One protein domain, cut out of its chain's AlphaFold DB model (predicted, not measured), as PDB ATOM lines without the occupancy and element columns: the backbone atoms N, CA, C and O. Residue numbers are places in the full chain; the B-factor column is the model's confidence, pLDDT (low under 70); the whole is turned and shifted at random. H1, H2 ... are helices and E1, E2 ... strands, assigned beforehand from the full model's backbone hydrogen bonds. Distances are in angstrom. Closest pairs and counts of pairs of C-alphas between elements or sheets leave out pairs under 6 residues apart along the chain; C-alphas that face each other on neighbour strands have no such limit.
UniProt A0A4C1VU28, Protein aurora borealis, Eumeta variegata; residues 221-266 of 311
ATOM      1  N   ILE A 221     136.967 142.789 199.793       86.50
ATOM      2  CA  ILE A 221     137.146 141.822 198.698       86.50
ATOM      3  C   ILE A 221     136.676 140.436 199.145       86.50
ATOM      4  O   ILE A 221     135.869 139.803 198.463       86.50
ATOM      5  N   ASP A 222     137.115 139.984 200.318       88.69
ATOM      6  CA  ASP A 222     136.746 138.671 200.841       88.69
ATOM      7  C   ASP A 222     135.265 138.585 201.213       88.69
ATOM      8  O   ASP A 222     134.630 137.548 201.014       88.69
ATOM      9  N   ALA A 223     134.667 139.675 201.698       89.62
ATOM     10  CA  ALA A 223     133.227 139.736 201.920       89.62
ATOM     11  C   ALA A 223     132.438 139.580 200.610       89.62
ATOM     12  O   ALA A 223     131.528 138.753 200.551       89.62
ATOM     13  N   VAL A 224     132.831 140.278 199.537       87.12
ATOM     14  CA  VAL A 224     132.221 140.101 198.208       87.12
ATOM     15  C   VAL A 224     132.420 138.674 197.701       87.12
ATOM     16  O   VAL A 224     131.467 138.047 197.240       87.12
ATOM     17  N   ARG A 225     133.623 138.111 197.851       87.44
ATOM     18  CA  ARG A 225     133.912 136.726 197.459       87.44
ATOM     19  C   ARG A 225     133.009 135.730 198.190       87.44
ATOM     20  O   ARG A 225     132.515 134.795 197.565       87.44
ATOM     21  N   ARG A 226     132.751 135.935 199.486       89.50
ATOM     22  CA  ARG A 226     131.812 135.107 200.263       89.50
ATOM     23  C   ARG A 226     130.383 135.228 199.748       89.50
ATOM     24  O   ARG A 226     129.756 134.200 199.529       89.50
ATOM     25  N   ILE A 227     129.900 136.444 199.490       88.50
ATOM     26  CA  ILE A 227     128.539 136.670 198.978       88.50
ATOM     27  C   ILE A 227     128.313 135.892 197.672       88.50
ATOM     28  O   ILE A 227     127.334 135.161 197.555       88.50
ATOM     29  N   ILE A 228     129.247 135.974 196.720       86.75
ATOM     30  CA  ILE A 228     129.093 135.295 195.422       86.75
ATOM     31  C   ILE A 228     129.242 133.770 195.568       86.75
ATOM     32  O   ILE A 228     128.604 133.006 194.839       86.75
ATOM     33  N   LYS A 229     130.085 133.295 196.498       86.06
ATOM     34  CA  LYS A 229     130.218 131.856 196.784       86.06
ATOM     35  C   LYS A 229     128.922 131.276 197.358       86.06
ATOM     36  O   LYS A 229     128.560 130.165 196.977       86.06
ATOM     37  N   THR A 230     128.229 132.021 198.221       86.50
ATOM     38  CA  THR A 230     126.941 131.614 198.802       86.50
ATOM     39  C   THR A 230     125.824 131.646 197.762       86.50
ATOM     40  O   THR A 230     125.110 130.660 197.596       86.50
ATOM     41  N   GLU A 231     125.698 132.742 197.010       80.19
ATOM     42  CA  GLU A 231     124.645 132.912 196.010       80.19
ATOM     43  C   GLU A 231     125.209 133.370 194.662       80.19
ATOM     44  O   GLU A 231     125.643 134.505 194.472       80.19
ATOM     45  N   ARG A 232     125.130 132.488 193.659       78.12
ATOM     46  CA  ARG A 232     125.669 132.749 192.308       78.12
ATOM     47  C   ARG A 232     124.836 133.726 191.466       78.12
ATOM     48  O   ARG A 232     125.220 134.052 190.342       78.12
ATOM     49  N   LEU A 233     123.667 134.134 191.962       79.12
ATOM     50  CA  LEU A 233     122.717 135.014 191.268       79.12
ATOM     51  C   LEU A 233     122.634 136.410 191.883       79.12
ATOM     52  O   LEU A 233     121.747 137.180 191.518       79.12
ATOM     53  N   VAL A 234     123.549 136.733 192.794       83.06
ATOM     54  CA  VAL A 234     123.520 138.002 193.508       83.06
ATOM     55  C   VAL A 234     123.614 139.179 192.533       83.06
ATOM     56  O   VAL A 234     124.413 139.182 191.586       83.06
ATOM     57  N   THR A 235     122.781 140.193 192.758       84.69
ATOM     58  CA  THR A 235     122.797 141.411 191.953       84.69
ATOM     59  C   THR A 235     123.742 142.449 192.548       84.69
ATOM     60  O   THR A 235     124.134 142.398 193.712       84.69
ATOM     61  N   TYR A 236     124.090 143.449 191.743       85.56
ATOM     62  CA  TYR A 236     124.875 144.582 192.218       85.56
ATOM     63  C   TYR A 236     124.181 145.353 193.359       85.56
ATOM     64  O   TYR A 236     124.860 145.838 194.261       85.56
ATOM     65  N   HIS A 237     122.844 145.433 193.347       84.50
ATOM     66  CA  HIS A 237     122.077 146.103 194.399       84.50
ATOM     67  C   HIS A 237     122.134 145.327 195.723       84.50
ATOM     68  O   HIS A 237     122.291 145.921 196.791       84.50
ATOM     69  N   ASP A 238     122.067 143.997 195.656       85.62
ATOM     70  CA  ASP A 238     122.187 143.134 196.837       85.62
ATOM     71  C   ASP A 238     123.571 143.281 197.476       85.62
ATOM     72  O   ASP A 238     123.688 143.416 198.695       85.62
ATOM     73  N   MET A 239     124.627 143.355 196.654       86.38
ATOM     74  CA  MET A 239     125.982 143.650 197.134       86.38
ATOM     75  C   MET A 239     126.078 145.050 197.753       86.38
ATOM     76  O   MET A 239     126.681 145.207 198.813       86.38
ATOM     77  N   GLN A 240     125.469 146.062 197.127       86.69
ATOM     78  CA  GLN A 240     125.448 147.431 197.648       86.69
ATOM     79  C   GLN A 240     124.763 147.503 199.010       86.69
ATOM     80  O   GLN A 240     125.297 148.120 199.926       86.69
ATOM     81  N   THR A 241     123.622 146.836 199.167       87.94
ATOM     82  CA  THR A 241     122.893 146.797 200.441       87.94
ATOM     83  C   THR A 241     123.675 146.017 201.498       87.94
ATOM     84  O   THR A 241     123.712 146.420 202.655       87.94
ATOM     85  N   SER A 242     124.359 144.942 201.099       87.31
ATOM     86  CA  SER A 242     125.137 144.103 202.017       87.31
ATOM     87  C   SER A 242     126.410 144.779 202.536       87.31
ATOM     88  O   SER A 242     126.828 144.513 203.659       87.31
ATOM     89  N   LEU A 243     127.060 145.611 201.716       85.62
ATOM     90  CA  LEU A 243     128.389 146.159 202.014       85.62
ATOM     91  C   LEU A 243     128.407 147.679 202.216       85.62
ATOM     92  O   LEU A 243     129.402 148.206 202.706       85.62
ATOM     93  N   GLY A 244     127.349 148.391 201.817       85.19
ATOM     94  CA  GLY A 244     127.289 149.855 201.864       85.19
ATOM     95  C   GLY A 244     128.233 150.551 200.876       85.19
ATOM     96  O   GLY A 244     128.618 151.695 201.090       85.19
ATOM     97  N   ILE A 245     128.638 149.861 199.808       85.69
ATOM     98  CA  ILE A 245     129.627 150.336 198.827       85.69
ATOM     99  C   ILE A 245     128.914 150.904 197.602       85.69
ATOM    100  O   ILE A 245     127.882 150.386 197.175       85.69
ATOM    101  N   GLY A 246     129.483 151.945 196.991       85.62
ATOM    102  CA  GLY A 246     128.944 152.512 195.759       85.62
ATOM    103  C   GLY A 246     128.942 151.509 194.596       85.62
ATOM    104  O   GLY A 246     129.886 150.743 194.404       85.62
ATOM    105  N   MET A 247     127.906 151.555 193.758       86.62
ATOM    106  CA  MET A 247     127.730 150.669 192.597       86.62
ATOM    107  C   MET A 247     128.965 150.610 191.674       86.62
ATOM    108  O   MET A 247     129.395 149.536 191.249       86.62
ATOM    109  N   SER A 248     129.574 151.768 191.401       83.75
ATOM    110  CA  SER A 248     130.769 151.909 190.556       83.75
ATOM    111  C   SER A 248     132.014 151.251 191.164       83.75
ATOM    112  O   SER A 248     132.859 150.707 190.443       83.75
ATOM    113  N   GLN A 249     132.116 151.253 192.495       85.88
ATOM    114  CA  GLN A 249     133.185 150.587 193.232       85.88
ATOM    115  C   GLN A 249     132.994 149.069 193.195       85.88
ATOM    116  O   GLN A 249     133.962 148.361 192.942       85.88
ATOM    117  N   ILE A 250     131.761 148.569 193.342       87.38
ATOM    118  CA  ILE A 250     131.443 147.136 193.203       87.38
ATOM    119  C   ILE A 250     131.798 146.640 191.797       87.38
ATOM    120  O   ILE A 250     132.444 145.605 191.647       87.38
ATOM    121  N   GLN A 251     131.454 147.401 190.757       86.19
ATOM    122  CA  GLN A 251     131.826 147.070 189.380       86.19
ATOM    123  C   GLN A 251     133.346 147.054 189.176       86.19
ATOM    124  O   GLN A 251     133.886 146.108 188.598       86.19
ATOM    125  N   SER A 252     134.054 148.068 189.684       86.44
ATOM    126  CA  SER A 252     135.518 148.125 189.613       86.44
ATOM    127  C   SER A 252     136.172 146.978 190.385       86.44
ATOM    128  O   SER A 252     137.162 146.413 189.930       86.44
ATOM    129  N   LEU A 253     135.604 146.596 191.524       87.69
ATOM    130  CA  LEU A 253     136.061 145.487 192.346       87.69
ATOM    131  C   LEU A 253     135.900 144.145 191.622       87.69
ATOM    132  O   LEU A 253     136.863 143.388 191.513       87.69
ATOM    133  N   LEU A 254     134.714 143.886 191.064       86.69
ATOM    134  CA  LEU A 254     134.423 142.671 190.304       86.69
ATOM    135  C   LEU A 254     135.348 142.536 189.096       86.69
ATOM    136  O   LEU A 254     135.995 141.507 188.937       86.69
ATOM    137  N   HIS A 255     135.452 143.581 188.276       84.88
ATOM    138  CA  HIS A 255     136.163 143.493 187.002       84.88
ATOM    139  C   HIS A 255     137.682 143.661 187.149       84.88
ATOM    140  O   HIS A 255     138.430 142.927 186.514       84.88
ATOM    141  N   LYS A 256     138.160 144.618 187.962       85.69
ATOM    142  CA  LYS A 256     139.598 144.946 188.051       85.69
ATOM    143  C   LYS A 256     140.322 144.171 189.145       85.69
ATOM    144  O   LYS A 256     141.444 143.739 188.929       85.69
ATOM    145  N   LYS A 257     139.720 144.036 190.332       84.12
ATOM    146  CA  LYS A 257     140.386 143.402 191.485       84.12
ATOM    147  C   LYS A 257     140.194 141.893 191.519       84.12
ATOM    148  O   LYS A 257     141.087 141.189 191.970       84.12
ATOM    149  N   MET A 258     139.053 141.404 191.043       85.38
ATOM    150  CA  MET A 258     138.741 139.974 191.038       85.38
ATOM    151  C   MET A 258     138.730 139.350 189.636       85.38
ATOM    152  O   MET A 258     138.566 138.141 189.529       85.38
ATOM    153  N   GLY A 259     138.873 140.144 188.566       83.62
ATOM    154  CA  GLY A 259     138.902 139.639 187.185       83.62
ATOM    155  C   GLY A 259     137.606 138.955 186.729       83.62
ATOM    156  O   GLY A 259     137.609 138.194 185.763       83.62
ATOM    157  N   MET A 260     136.493 139.189 187.425       81.75
ATOM    158  CA  MET A 260     135.246 138.466 187.208       81.75
ATOM    159  C   MET A 260     134.520 138.982 185.973       81.75
ATOM    160  O   MET A 260     134.397 140.189 185.750       81.75
ATOM    161  N   LYS A 261     133.976 138.044 185.197       81.44
ATOM    162  CA  LYS A 261     133.170 138.330 184.013       81.44
ATOM    163  C   LYS A 261     131.715 137.979 184.271       81.44
ATOM    164  O   LYS A 261     131.372 137.025 184.968       81.44
ATOM    165  N   LYS A 262     130.838 138.767 183.666       79.81
ATOM    166  CA  LYS A 262     129.404 138.525 183.684       79.81
ATOM    167  C   LYS A 262     129.053 137.507 182.607       79.81
ATOM    168  O   LYS A 262     129.387 137.721 181.446       79.81
ATOM    169  N   LEU A 263     128.337 136.451 182.978       78.12
ATOM    170  CA  LEU A 263     127.839 135.457 182.036       78.12
ATOM    171  C   LEU A 263     126.311 135.460 182.002       78.12
ATOM    172  O   LEU A 263     125.621 135.803 182.967       78.12
ATOM    173  N   CYS A 264     125.766 135.073 180.858       72.00
ATOM    174  CA  CYS A 264     124.343 134.802 180.734       72.00
ATOM    175  C   CYS A 264     124.070 133.368 181.189       72.00
ATOM    176  O   CYS A 264     124.853 132.455 180.923       72.00
ATOM    177  N   SER A 265     122.955 133.157 181.886       71.88
ATOM    178  CA  SER A 265     122.498 131.797 182.166       71.88
ATOM    179  C   SER A 265     122.131 131.093 180.863       71.88
ATOM    180  O   SER A 265     121.454 131.677 180.020       71.88
ATOM    181  N   TRP A 266     122.514 129.824 180.723       81.00
ATOM    182  CA  TRP A 266     121.983 128.981 179.653       81.00
ATOM    183  C   TRP A 266     120.507 128.669 179.937       81.00
ATOM    184  O   TRP A 266     120.153 128.303 181.060       81.00
TER     185      TRP A 266
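Overview. This is residues 221 to 266 of the 311 residues of the protein "Protein aurora borealis" of Eumeta variegata (UniProt A0A4C1VU28). Three short helices make a small angular cluster: H3 and H2 form a corner, H1 comes near both, and E1 leads away from H3 as an extended end. The printed part has 46 residues, in the order H1, H2, H3, E1, and is mostly helix. It is compact, with a radius of gyration of the C-alphas of 10.1 A, and only just elongated, spanning 31 by 20 by 17 A.

Along the chain. Find C-alpha 247 at (127.730, 150.669, 192.597); from there H3 runs 14.6 A to residue 257. H2 is residues 236 to 243; H1, residues 221 to 230, is 14.4 A long. E1, residues 261 to 264, ends at (124.343, 134.802, 180.734) and pairs with no named strand.

Arrangement. H3 and H2 touch, about perpendicular at 89 degrees; their closest C-alphas, Gln 240 and Met 247, are 6.4 A apart. H1 is close but not clearly touching to H2, closest at C-alphas 224 and 239, 7.3 A, and to H3, at C-alphas 221 and 253, 7.4 A. E1 is apart from H1 and H2. In H1, H2 and H3 every O i to N i+4 pair is within hydrogen-bond range.

Size, cuts and confidence. The farthest C-alphas, Gly 244 and Trp 266, are 30.9 A apart. The printed part has no cut, its three links are tight, and no printed residue is under 70 in pLDDT.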